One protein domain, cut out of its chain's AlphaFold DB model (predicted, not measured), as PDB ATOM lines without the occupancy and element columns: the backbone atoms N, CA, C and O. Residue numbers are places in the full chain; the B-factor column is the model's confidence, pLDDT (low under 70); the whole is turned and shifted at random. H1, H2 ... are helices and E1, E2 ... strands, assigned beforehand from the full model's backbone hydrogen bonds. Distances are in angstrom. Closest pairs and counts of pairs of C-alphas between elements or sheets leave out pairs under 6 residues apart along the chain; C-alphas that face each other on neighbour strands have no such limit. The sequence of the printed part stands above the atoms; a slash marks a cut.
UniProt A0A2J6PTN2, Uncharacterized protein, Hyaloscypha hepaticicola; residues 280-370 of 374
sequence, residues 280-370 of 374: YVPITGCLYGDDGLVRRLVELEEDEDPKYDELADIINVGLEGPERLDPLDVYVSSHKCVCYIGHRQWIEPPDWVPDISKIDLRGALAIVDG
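AT A GLANCE: This is residues 280 to 370 of the 374 residues of an uncharacterized protein of Hyaloscypha hepaticicola (UniProt A0A2J6PTN2). The long helices H1 and H2 form a helical hairpin, with H3 packed on both near the middle and H4 packed on H2, in a small cluster of helices partly aligned and partly crossed. Residues 335 to 360, with no named element, loop out from H3 and come back to H4, while the short strand E1 lies out at one side. The 91 printed residues hold one named strand and four named helices, in the order E1, H1, H2, H3, H4; the class is mostly helix, with 42 residues in named elements, under half. The whole is compact, with a radius of gyration of the C-alphas of 12.8 A and spans of 37 by 30 by 18 A.

IN THESE COORDINATES: H1, residues 293 to 303, is 15.3 A long and begins with C-alpha 293 at (158.824, 185.004, 161.803). H2, residues 305 to 315, is 15.5 A long. H3 is residues 327 to 334, 11.1 A, and E1 residues 286 to 289, 10.3 A. H4, residues 361 to 368, is 10.6 A long and ends with C-alpha 368 at (164.562, 196.325, 160.481).

HOW THE PARTS SIT: H1 and H2, a hairpin, touch at Leu 300 and Tyr 308, their closest C-alphas, 5.2 A, at a steep tilt of 44 degrees, opposite ways. H3 touches H1 at a shallow tilt of 28 degrees, opposite ways, the closest C-alphas being Leu 297 and Leu 328, 6.5 A. H2 touches H4, closest C-alphas Ile 314 and Ala 364, 6.2 A. H3 and H4, also a hairpin, only just touch, with 3 pairs of C-alphas within 8 A, the closest Pro 327 and Leu 361, 7.3 A. E1 pairs with no named strand. In H1, H2, H3 and H4 every O i to N i+4 pair is within hydrogen-bond range.

THE WHOLE: The farthest C-alphas, of Ile 341 and Gly 370, are 38.2 A apart. The printed part has no cut; the links H2 to H3 and H3 to H4 are long. Residues 344 to 346 have pLDDT under 70.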
ATOM      1  N   TYR A 280     147.319 183.212 160.551       90.44
ATOM      2  CA  TYR A 280     146.594 183.415 159.302       90.44
ATOM      3  C   TYR A 280     147.351 184.435 158.460       90.44
ATOM      4  O   TYR A 280     147.734 185.473 158.981       90.44
ATOM      5  N   VAL A 281     147.594 184.111 157.193       89.56
ATOM      6  CA  VAL A 281     148.313 184.978 156.254       89.56
ATOM      7  C   VAL A 281     147.325 185.402 155.165       89.56
ATOM      8  O   VAL A 281     147.043 184.580 154.280       89.56
ATOM      9  N   PRO A 282     146.769 186.631 155.229       83.50
ATOM     10  CA  PRO A 282     145.660 187.074 154.382       83.50
ATOM     11  C   PRO A 282     145.913 186.914 152.884       83.50
ATOM     12  O   PRO A 282     145.056 186.362 152.193       83.50
ATOM     13  N   ILE A 283     147.110 187.278 152.404       80.88
ATOM     14  CA  ILE A 283     147.483 187.196 150.981       80.88
ATOM     15  C   ILE A 283     147.322 185.783 150.399       80.88
ATOM     16  O   ILE A 283     146.942 185.611 149.242       80.88
ATOM     17  N   THR A 284     147.523 184.753 151.226       82.69
ATOM     18  CA  THR A 284     147.302 183.357 150.821       82.69
ATOM     19  C   THR A 284     145.966 182.795 151.289       82.69
ATOM     20  O   THR A 284     145.534 181.773 150.782       82.69
ATOM     21  N   GLY A 285     145.314 183.370 152.297       81.62
ATOM     22  CA  GLY A 285     144.185 182.725 152.972       81.62
ATOM     23  C   GLY A 285     144.559 181.423 153.711       81.62
ATOM     24  O   GLY A 285     143.681 180.638 154.090       81.62
ATOM     25  N   CYS A 286     145.855 181.157 153.915       87.50
ATOM     26  CA  CYS A 286     146.362 179.964 154.588       87.50
ATOM     27  C   CYS A 286     146.713 180.213 156.062       87.50
ATOM     28  O   CYS A 286     146.882 181.338 156.521       87.50
ATOM     29  N   LEU A 287     146.870 179.109 156.798       91.00
ATOM     30  CA  LEU A 287     147.417 179.072 158.150       91.00
ATOM     31  C   LEU A 287     148.832 178.489 158.124       91.00
ATOM     32  O   LEU A 287     149.047 177.429 157.530       91.00
ATOM     33  N   TYR A 288     149.760 179.121 158.832       93.81
ATOM     34  CA  TYR A 288     151.147 178.676 158.988       93.81
ATOM     35  C   TYR A 288     151.467 178.433 160.454       93.81
ATOM     36  O   TYR A 288     150.890 179.076 161.324       93.81
ATOM     37  N   GLY A 289     152.367 177.491 160.736       96.25
ATOM     38  CA  GLY A 289     152.839 177.272 162.101       96.25
ATOM     39  C   GLY A 289     153.476 178.543 162.649       96.25
ATOM     40  O   GLY A 289     154.281 179.158 161.960       96.25
ATOM     41  N   ASP A 290     153.121 178.930 163.872       96.56
ATOM     42  CA  ASP A 290     153.725 180.101 164.501       96.56
ATOM     43  C   ASP A 290     155.195 179.822 164.861       96.56
ATOM     44  O   ASP A 290     155.498 179.118 165.829       96.56
ATOM     45  N   ASP A 291     156.107 180.352 164.047       96.50
ATOM     46  CA  ASP A 291     157.562 180.260 164.200       96.50
ATOM     47  C   ASP A 291     158.206 181.600 164.612       96.50
ATOM     48  O   ASP A 291     159.429 181.777 164.489       96.50
ATOM     49  N   GLY A 292     157.372 182.552 165.048       96.50
ATOM     50  CA  GLY A 292     157.723 183.937 165.350       96.50
ATOM     51  C   GLY A 292     158.003 184.815 164.125       96.50
ATOM     52  O   GLY A 292     157.709 186.003 164.176       96.50
ATOM     53  N   LEU A 293     158.516 184.253 163.022       97.44
ATOM     54  CA  LEU A 293     158.824 185.004 161.803       97.44
ATOM     55  C   LEU A 293     157.535 185.391 161.082       97.44
ATOM     56  O   LEU A 293     157.300 186.574 160.873       97.44
ATOM     57  N   VAL A 294     156.666 184.425 160.766       97.38
ATOM     58  CA  VAL A 294     155.410 184.718 160.048       97.38
ATOM     59  C   VAL A 294     154.498 185.656 160.825       97.38
ATOM     60  O   VAL A 294     153.874 186.530 160.238       97.38
ATOM     61  N   ARG A 295     154.457 185.512 162.155       96.56
ATOM     62  CA  ARG A 295     153.707 186.413 163.031       96.56
ATOM     63  C   ARG A 295     154.203 187.845 162.877       96.56
ATOM     64  O   ARG A 295     153.395 188.734 162.650       96.56
ATOM     65  N   ARG A 296     155.521 188.045 162.960       97.25
ATOM     66  CA  ARG A 296     156.121 189.372 162.837       97.25
ATOM     67  C   ARG A 296     155.916 189.968 161.444       97.25
ATOM     68  O   ARG A 296     155.675 191.160 161.351       97.25
ATOM     69  N   LEU A 297     155.974 189.158 160.384       97.25
ATOM     70  CA  LEU A 297     155.698 189.620 159.018       97.25
ATOM     71  C   LEU A 297     154.260 190.132 158.865       97.25
ATOM     72  O   LEU A 297     154.080 191.217 158.329       97.25
ATOM     73  N   VAL A 298     153.269 189.394 159.377       95.06
ATOM     74  CA  VAL A 298     151.859 189.828 159.360       95.06
ATOM     75  C   VAL A 298     151.658 191.088 160.209       95.06
ATOM     76  O   VAL A 298     151.014 192.023 159.759       95.06
ATOM     77  N   GLU A 299     152.263 191.167 161.399       94.94
ATOM     78  CA  GLU A 299     152.208 192.380 162.236       94.94
ATOM     79  C   GLU A 299     152.822 193.602 161.532       94.94
ATOM     80  O   GLU A 299     152.299 194.705 161.642       94.94
ATOM     81  N   LEU A 300     153.932 193.425 160.805       96.31
ATOM     82  CA  LEU A 300     154.538 194.508 160.032       96.31
ATOM     83  C   LEU A 300     153.638 194.960 158.872       96.31
ATOM     84  O   LEU A 300     153.530 196.162 158.656       96.31
ATOM     85  N   GLU A 301     153.014 194.019 158.155       95.06
ATOM     86  CA  GLU A 301     152.079 194.304 157.053       95.06
ATOM     87  C   GLU A 301     150.812 195.028 157.541       95.06
ATOM     88  O   GLU A 301     150.306 195.900 156.845       95.06
ATOM     89  N   GLU A 302     150.291 194.673 158.721       90.94
ATOM     90  CA  GLU A 302     149.028 195.218 159.240       90.94
ATOM     91  C   GLU A 302     149.198 196.530 160.029       90.94
ATOM     92  O   GLU A 302     148.334 197.405 159.953       90.94
ATOM     93  N   ASP A 303     150.280 196.671 160.807       93.00
ATOM     94  CA  ASP A 303     150.427 197.753 161.792       93.00
ATOM     95  C   ASP A 303     151.632 198.685 161.541       93.00
ATOM     96  O   ASP A 303     151.701 199.775 162.126       93.00
ATOM     97  N   GLU A 304     152.614 198.287 160.720       94.88
ATOM     98  CA  GLU A 304     153.890 199.002 160.560       94.88
ATOM     99  C   GLU A 304     154.359 199.117 159.090       94.88
ATOM    100  O   GLU A 304     155.540 198.879 158.809       94.88
ATOM    101  N   ASP A 305     153.489 199.568 158.169       94.69
ATOM    102  CA  ASP A 305     153.771 199.685 156.718       94.69
ATOM    103  C   ASP A 305     155.192 200.179 156.369       94.69
ATOM    104  O   ASP A 305     155.857 199.544 155.546       94.69
ATOM    105  N   PRO A 306     155.745 201.249 156.994       97.25
ATOM    106  CA  PRO A 306     157.074 201.740 156.627       97.25
ATOM    107  C   PRO A 306     158.202 200.732 156.890       97.25
ATOM    108  O   PRO A 306     159.191 200.713 156.161       97.25
ATOM    109  N   LYS A 307     158.074 199.905 157.933       97.38
ATOM    110  CA  LYS A 307     159.052 198.855 158.249       97.38
ATOM    111  C   LYS A 307     158.874 197.634 157.360       97.38
ATOM    112  O   LYS A 307     159.864 196.993 157.015       97.38
ATOM    113  N   TYR A 308     157.635 197.310 156.994       97.44
ATOM    114  CA  TYR A 308     157.369 196.260 156.017       97.44
ATOM    115  C   TYR A 308     157.989 196.612 154.658       97.44
ATOM    116  O   TYR A 308     158.670 195.788 154.046       97.44
ATOM    117  N   ASP A 309     157.863 197.877 154.245       97.06
ATOM    118  CA  ASP A 309     158.548 198.413 153.072       97.06
ATOM    119  C   ASP A 309     160.077 198.350 153.215       97.06
ATOM    120  O   ASP A 309     160.770 197.867 152.323       97.06
ATOM    121  N   GLU A 310     160.640 198.782 154.340       97.56
ATOM    122  CA  GLU A 310     162.088 198.682 154.556       97.56
ATOM    123  C   GLU A 310     162.590 197.228 154.454       97.56
ATOM    124  O   GLU A 310     163.602 196.959 153.801       97.56
ATOM    125  N   LEU A 311     161.851 196.270 155.026       97.88
ATOM    126  CA  LEU A 311     162.149 194.843 154.914       97.88
ATOM    127  C   LEU A 311     162.138 194.379 153.457       97.88
ATOM    128  O   LEU A 311     163.067 193.694 153.019       97.88
ATOM    129  N   ALA A 312     161.107 194.766 152.707       97.31
ATOM    130  CA  ALA A 312     160.999 194.472 151.288       97.31
ATOM    131  C   ALA A 312     162.187 195.064 150.506       97.31
ATOM    132  O   ALA A 312     162.770 194.384 149.666       97.31
ATOM    133  N   ASP A 313     162.632 196.284 150.811       96.88
ATOM    134  CA  ASP A 313     163.813 196.871 150.163       96.88
ATOM    135  C   ASP A 313     165.088 196.076 150.457       96.88
ATOM    136  O   ASP A 313     165.856 195.791 149.536       96.88
ATOM    137  N   ILE A 314     165.290 195.656 151.710       97.19
ATOM    138  CA  ILE A 314     166.464 194.880 152.132       97.19
ATOM    139  C   ILE A 314     166.540 193.536 151.399       97.19
ATOM    140  O   ILE A 314     167.599 193.185 150.873       97.19
ATOM    141  N   ILE A 315     165.437 192.786 151.323       97.00
ATOM    142  CA  ILE A 315     165.438 191.450 150.698       97.00
ATOM    143  C   ILE A 315     165.585 191.505 149.173       97.00
ATOM    144  O   ILE A 315     165.956 190.505 148.556       97.00
ATOM    145  N   ASN A 316     165.323 192.666 148.565       96.31
ATOM    146  CA  ASN A 316     165.473 192.894 147.131       96.31
ATOM    147  C   ASN A 316     166.856 193.448 146.738       96.31
ATOM    148  O   ASN A 316     167.147 193.578 145.545       96.31
ATOM    149  N   VAL A 317     167.747 193.746 147.695       95.75
ATOM    150  CA  VAL A 317     169.099 194.244 147.389       95.75
ATOM    151  C   VAL A 317     169.871 193.238 146.530       95.75
ATOM    152  O   VAL A 317     170.143 192.110 146.934       95.75
ATOM    153  N   GLY A 318     170.288 193.681 145.341       91.75
ATOM    154  CA  GLY A 318     171.080 192.873 144.410       91.75
ATOM    155  C   GLY A 318     170.268 191.877 143.579       91.75
ATOM    156  O   GLY A 318     170.868 191.127 142.807       91.75
ATOM    157  N   LEU A 319     168.938 191.875 143.699       92.12
ATOM    158  CA  LEU A 319     168.071 191.153 142.779       92.12
ATOM    159  C   LEU A 319     167.838 191.988 141.513       92.12
ATOM    160  O   LEU A 319     167.521 193.174 141.574       92.12
ATOM    161  N   GLU A 320     167.997 191.360 140.350       88.75
ATOM    162  CA  GLU A 320     167.661 191.953 139.056       88.75
ATOM    163  C   GLU A 320     166.275 191.442 138.644       88.75
ATOM    164  O   GLU A 320     166.137 190.321 138.156       88.75
ATOM    165  N   GLY A 321     165.237 192.244 138.877       86.75
ATOM    166  CA  GLY A 321     163.850 191.878 138.594       86.75
ATOM    167  C   GLY A 321     162.984 193.100 138.275       86.75
ATOM    168  O   GLY A 321     163.315 194.212 138.691       86.75
ATOM    169  N   PRO A 322     161.898 192.929 137.501       88.25
ATOM    170  CA  PRO A 322     160.955 194.011 137.212       88.25
ATOM    171  C   PRO A 322     160.053 194.347 138.407       88.25
ATOM    172  O   PRO A 322     159.438 195.411 138.422       88.25
ATOM    173  N   GLU A 323     159.961 193.441 139.380       91.81
ATOM    174  CA  GLU A 323     159.033 193.498 140.505       91.81
ATOM    175  C   GLU A 323     159.800 193.378 141.823       91.81
ATOM    176  O   GLU A 323     160.845 192.732 141.896       91.81
ATOM    177  N   ARG A 324     159.276 194.022 142.863       94.00
ATOM    178  CA  ARG A 324     159.790 193.928 144.230       94.00
ATOM    179  C   ARG A 324     159.170 192.697 144.880       94.00
ATOM    180  O   ARG A 324     157.952 192.557 144.846       94.00
ATOM    181  N   LEU A 325     159.990 191.819 145.454       94.75
ATOM    182  CA  LEU A 325     159.485 190.694 146.238       94.75
ATOM    183  C   LEU A 325     158.811 191.186 147.509       94.75
ATOM    184  O   LEU A 325     159.397 191.980 148.247       94.75
ATOM    185  N   ASP A 326     157.623 190.656 147.759       95.06
ATOM    186  CA  ASP A 326     156.907 190.823 149.008       95.06
ATOM    187  C   ASP A 326     157.479 189.863 150.086       95.06
ATOM    188  O   ASP A 326     157.701 188.676 149.809       95.06
ATOM    189  N   PRO A 327     157.775 190.342 151.310       96.69
ATOM    190  CA  PRO A 327     158.296 189.503 152.389       96.69
ATOM    191  C   PRO A 327     157.428 188.280 152.734       96.69
ATOM    192  O   PRO A 327     157.978 187.201 153.001       96.69
ATOM    193  N   LEU A 328     156.097 188.404 152.721       95.19
ATOM    194  CA  LEU A 328     155.186 187.279 152.929       95.19
ATOM    195  C   LEU A 328     155.218 186.314 151.746       95.19
ATOM    196  O   LEU A 328     155.266 185.108 151.993       95.19
ATOM    197  N   ASP A 329     155.302 186.790 150.500       93.00
ATOM    198  CA  ASP A 329     155.467 185.918 149.322       93.00
ATOM    199  C   ASP A 329     156.733 185.052 149.420       93.00
ATOM    200  O   ASP A 329     156.711 183.846 149.133       93.00
ATOM    201  N   VAL A 330     157.840 185.625 149.905       94.88
ATOM    202  CA  VAL A 330     159.079 184.877 150.172       94.88
ATOM    203  C   VAL A 330     158.873 183.830 151.273       94.88
ATOM    204  O   VAL A 330     159.321 182.680 151.141       94.88
ATOM    205  N   TYR A 331     158.163 184.181 152.350       95.50
ATOM    206  CA  TYR A 331     157.883 183.252 153.444       95.50
ATOM    207  C   TYR A 331     157.013 182.075 152.982       95.50
ATOM    208  O   TYR A 331     157.380 180.911 153.171       95.50
ATOM    209  N   VAL A 332     155.880 182.352 152.338       92.44
ATOM    210  CA  VAL A 332     154.902 181.327 151.937       92.44
ATOM    211  C   VAL A 332     155.415 180.432 150.810       92.44
ATOM    212  O   VAL A 332     155.061 179.253 150.760       92.44
ATOM    213  N   SER A 333     156.321 180.934 149.965       91.38
ATOM    214  CA  SER A 333     157.013 180.124 148.953       91.38
ATOM    215  C   SER A 333     157.968 179.098 149.577       91.38
ATOM    216  O   SER A 333     158.164 178.005 149.043       91.38
ATOM    217  N   SER A 334     158.546 179.412 150.740       91.88
ATOM    218  CA  SER A 334     159.513 178.552 151.438       91.88
ATOM    219  C   SER A 334     158.893 177.670 152.534       91.88
ATOM    220  O   SER A 334     159.511 176.685 152.947       91.88
ATOM    221  N   HIS A 335     157.656 177.951 152.962       93.12
ATOM    222  CA  HIS A 335     156.989 177.252 154.063       93.12
ATOM    223  C   HIS A 335     155.668 176.615 153.639       93.12
ATOM    224  O   HIS A 335     154.814 177.237 153.019       93.12
ATOM    225  N   LYS A 336     155.449 175.357 154.036       91.62
ATOM    226  CA  LYS A 336     154.165 174.684 153.806       91.62
ATOM    227  C   LYS A 336     153.132 175.162 154.818       91.62
ATOM    228  O   LYS A 336     153.404 175.160 156.018       91.62
ATOM    229  N   CYS A 337     151.930 175.475 154.343       91.06
ATOM    230  CA  CYS A 337     150.813 175.755 155.231       91.06
ATOM    231  C   CYS A 337     150.417 174.507 156.045       91.06
ATOM    232  O   CYS A 337     150.682 173.360 155.668       91.06
ATOM    233  N   VAL A 338     149.747 174.731 157.171       91.88
ATOM    234  CA  VAL A 338     149.243 173.687 158.077       91.88
ATOM    235  C   VAL A 338     147.739 173.435 157.912       91.88
ATOM    236  O   VAL A 338     147.119 172.767 158.744       91.88
ATOM    237  N   CYS A 339     147.126 173.999 156.868       85.56
ATOM    238  CA  CYS A 339     145.692 173.892 156.615       85.56
ATOM    239  C   CYS A 339     145.248 172.432 156.498       85.56
ATOM    240  O   CYS A 339     145.902 171.605 155.861       85.56
ATOM    241  N   TYR A 340     144.085 172.114 157.071       77.94
ATOM    242  CA  TYR A 340     143.609 170.729 157.169       77.94
ATOM    243  C   TYR A 340     143.335 170.090 155.804       77.94
ATOM    244  O   TYR A 340     143.473 168.878 155.641       77.94
ATOM    245  N   ILE A 341     142.953 170.906 154.821       74.19
ATOM    246  CA  ILE A 341     142.664 170.441 153.464       74.19
ATOM    247  C   ILE A 341     143.931 170.219 152.624       74.19
ATOM    248  O   ILE A 341     143.831 169.701 151.516       74.19
ATOM    249  N   GLY A 342     145.115 170.540 153.167       74.31
ATOM    250  CA  GLY A 342     146.405 170.268 152.539       74.31
ATOM    251  C   GLY A 342     146.597 171.048 151.245       74.31
ATOM    252  O   GLY A 342     146.712 170.446 150.177       74.31
ATOM    253  N   HIS A 343     146.618 172.381 151.339       78.50
ATOM    254  CA  HIS A 343     146.828 173.230 150.170       78.50
ATOM    255  C   HIS A 343     148.165 172.918 149.510       78.50
ATOM    256  O   HIS A 343     149.180 172.694 150.175       78.50
ATOM    257  N   ARG A 344     148.164 172.905 148.178       68.38
ATOM    258  CA  ARG A 344     149.416 173.000 147.431       68.38
ATOM    259  C   ARG A 344     149.851 174.458 147.513       68.38
ATOM    260  O   ARG A 344     149.001 175.330 147.420       68.38
ATOM    261  N   GLN A 345     151.130 174.728 147.753       63.97
ATOM    262  CA  GLN A 345     151.641 176.094 147.622       63.97
ATOM    263  C   GLN A 345     151.393 176.523 146.170       63.97
ATOM    264  O   GLN A 345     151.853 175.838 145.258       63.97
ATOM    265  N   TRP A 346     150.586 177.566 145.970       66.00
ATOM    266  CA  TRP A 346     150.240 178.086 144.639       66.00
ATOM    267  C   TRP A 346     151.072 179.303 144.248       66.00
ATOM    268  O   TRP A 346     151.137 179.625 143.066       66.00
ATOM    269  N   ILE A 347     151.704 179.962 145.221       76.31
ATOM    270  CA  ILE A 347     152.623 181.059 144.939       76.31
ATOM    271  C   ILE A 347     153.939 180.417 144.518       76.31
ATOM    272  O   ILE A 347     154.758 180.009 145.342       76.31
ATOM    273  N   GLU A 348     154.061 180.206 143.211       82.25
ATOM    274  CA  GLU A 348     155.344 179.900 142.605       82.25
ATOM    275  C   GLU A 348     156.215 181.156 142.719       82.25
ATOM    276  O   GLU A 348     155.728 182.259 142.448       82.25
ATOM    277  N   PRO A 349     157.486 181.019 143.136       83.38
ATOM    278  CA  PRO A 349     158.413 182.137 143.109       83.38
ATOM    279  C   PRO A 349     158.434 182.735 141.701       83.38
ATOM    280  O   PRO A 349     158.400 181.963 140.737       83.38
ATOM    281  N   PRO A 350     158.546 184.063 141.547       86.69
ATOM    282  CA  PRO A 350     158.703 184.645 140.226       86.69
ATOM    283  C   PRO A 350     159.894 184.009 139.496       86.69
ATOM    284  O   PRO A 350     160.968 183.866 140.079       86.69
ATOM    285  N   ASP A 351     159.729 183.665 138.214       89.38
ATOM    286  CA  ASP A 351     160.742 182.944 137.416       89.38
ATOM    287  C   ASP A 351     162.115 183.643 137.374       89.38
ATOM    288  O   ASP A 351     163.143 183.020 137.092       89.38
ATOM    289  N   TRP A 352     162.139 184.955 137.620       90.56
ATOM    290  CA  TRP A 352     163.352 185.766 137.646       90.56
ATOM    291  C   TRP A 352     164.147 185.636 138.954       90.56
ATOM    292  O   TRP A 352     165.312 186.027 138.982       90.56
ATOM    293  N   VAL A 353     163.569 185.055 140.012       89.94
ATOM    294  CA  VAL A 353     164.257 184.761 141.276       89.94
ATOM    295  C   VAL A 353     164.904 183.377 141.173       89.94
ATOM    296  O   VAL A 353     164.205 182.366 141.237       89.94
ATOM    297  N   PRO A 354     166.243 183.273 141.065       81.12
ATOM    298  CA  PRO A 354     166.889 181.992 140.772       81.12
ATOM    299  C   PRO A 354     166.709 180.947 141.879       81.12
ATOM    300  O   PRO A 354     166.783 179.750 141.608       81.12
ATOM    301  N   ASP A 355     166.551 181.396 143.131       91.81
ATOM    302  CA  ASP A 355     166.322 180.540 144.295       91.81
ATOM    303  C   ASP A 355     165.801 181.359 145.490       91.81
ATOM    304  O   ASP A 355     166.583 181.952 146.238       91.81
ATOM    305  N   ILE A 356     164.479 181.378 145.686       91.75
ATOM    306  CA  ILE A 356     163.832 182.117 146.785       91.75
ATOM    307  C   ILE A 356     164.263 181.616 148.171       91.75
ATOM    308  O   ILE A 356     164.233 182.365 149.142       91.75
ATOM    309  N   SER A 357     164.726 180.362 148.271       89.81
ATOM    310  CA  SER A 357     165.146 179.767 149.545       89.81
ATOM    311  C   SER A 357     166.462 180.342 150.079       89.81
ATOM    312  O   SER A 357     166.815 180.096 151.232       89.81
ATOM    313  N   LYS A 358     167.189 181.114 149.260       94.00
ATOM    314  CA  LYS A 358     168.423 181.804 149.661       94.00
ATOM    315  C   LYS A 358     168.185 183.163 150.308       94.00
ATOM    316  O   LYS A 358     169.144 183.740 150.815       94.00
ATOM    317  N   ILE A 359     166.962 183.685 150.269       95.50
ATOM    318  CA  ILE A 359     166.637 184.969 150.885       95.50
ATOM    319  C   ILE A 359     166.547 184.770 152.401       95.50
ATOM    320  O   ILE A 359     165.684 184.044 152.896       95.50
ATOM    321  N   ASP A 360     167.448 185.414 153.145       96.56
ATOM    322  CA  ASP A 360     167.468 185.357 154.607       96.56
ATOM    323  C   ASP A 360     166.485 186.367 155.213       96.56
ATOM    324  O   ASP A 360     166.858 187.462 155.638       96.56
ATOM    325  N   LEU A 361     165.209 185.980 155.262       97.06
ATOM    326  CA  LEU A 361     164.160 186.792 155.881       97.06
ATOM    327  C   LEU A 361     164.433 187.094 157.360       97.06
ATOM    328  O   LEU A 361     164.067 188.165 157.831       97.06
ATOM    329  N   ARG A 362     165.062 186.174 158.108       97.44
ATOM    330  CA  ARG A 362     165.324 186.386 159.541       97.44
ATOM    331  C   ARG A 362     166.415 187.427 159.747       97.44
ATOM    332  O   ARG A 362     166.243 188.303 160.588       97.44
ATOM    333  N   GLY A 363     167.499 187.345 158.976       96.88
ATOM    334  CA  GLY A 363     168.561 188.347 158.993       96.88
ATOM    335  C   GLY A 363     168.053 189.723 158.564       96.88
ATOM    336  O   GLY A 363     168.304 190.710 159.250       96.88
ATOM    337  N   ALA A 364     167.267 189.787 157.484       97.25
ATOM    338  CA  ALA A 364     166.671 191.039 157.022       97.25
ATOM    339  C   ALA A 364     165.726 191.659 158.067       97.25
ATOM    340  O   ALA A 364     165.807 192.854 158.340       97.25
ATOM    341  N   LEU A 365     164.884 190.843 158.708       97.38
ATOM    342  CA  LEU A 365     163.983 191.298 159.766       97.38
ATOM    343  C   LEU A 365     164.742 191.817 160.997       97.38
ATOM    344  O   LEU A 365     164.357 192.837 161.557       97.38
ATOM    345  N   ALA A 366     165.843 191.168 161.387       97.06
ATOM    346  CA  ALA A 366     166.665 191.626 162.507       97.06
ATOM    347  C   ALA A 366     167.272 193.022 162.264       97.06
ATOM    348  O   ALA A 366     167.372 193.813 163.201       97.06
ATOM    349  N   ILE A 367     167.611 193.356 161.010       96.44
ATOM    350  CA  ILE A 367     168.071 194.702 160.628       96.44
ATOM    351  C   ILE A 367     166.951 195.731 160.836       96.44
ATOM    352  O   ILE A 367     167.186 196.767 161.457       96.44
ATOM    353  N   VAL A 368     165.735 195.433 160.366       96.69
ATOM    354  CA  VAL A 368     164.562 196.325 160.481       96.69
ATOM    355  C   VAL A 368     164.139 196.536 161.936       96.69
ATOM    356  O   VAL A 368     163.770 197.642 162.333       96.69
ATOM    357  N   ASP A 369     164.222 195.492 162.761       95.62
ATOM    358  CA  ASP A 369     163.904 195.581 164.188       95.62
ATOM    359  C   ASP A 369     165.028 196.248 165.013       95.62
ATOM    360  O   ASP A 369     164.838 196.530 166.200       95.62
ATOM    361  N   GLY A 370     166.169 196.579 164.393       93.75
ATOM    362  CA  GLY A 370     167.297 197.243 165.048       93.75
ATOM    363  C   GLY A 370     168.053 196.343 166.029       93.75
ATOM    364  O   GLY A 370     168.679 196.839 166.967       93.75
TER     365      GLY A 370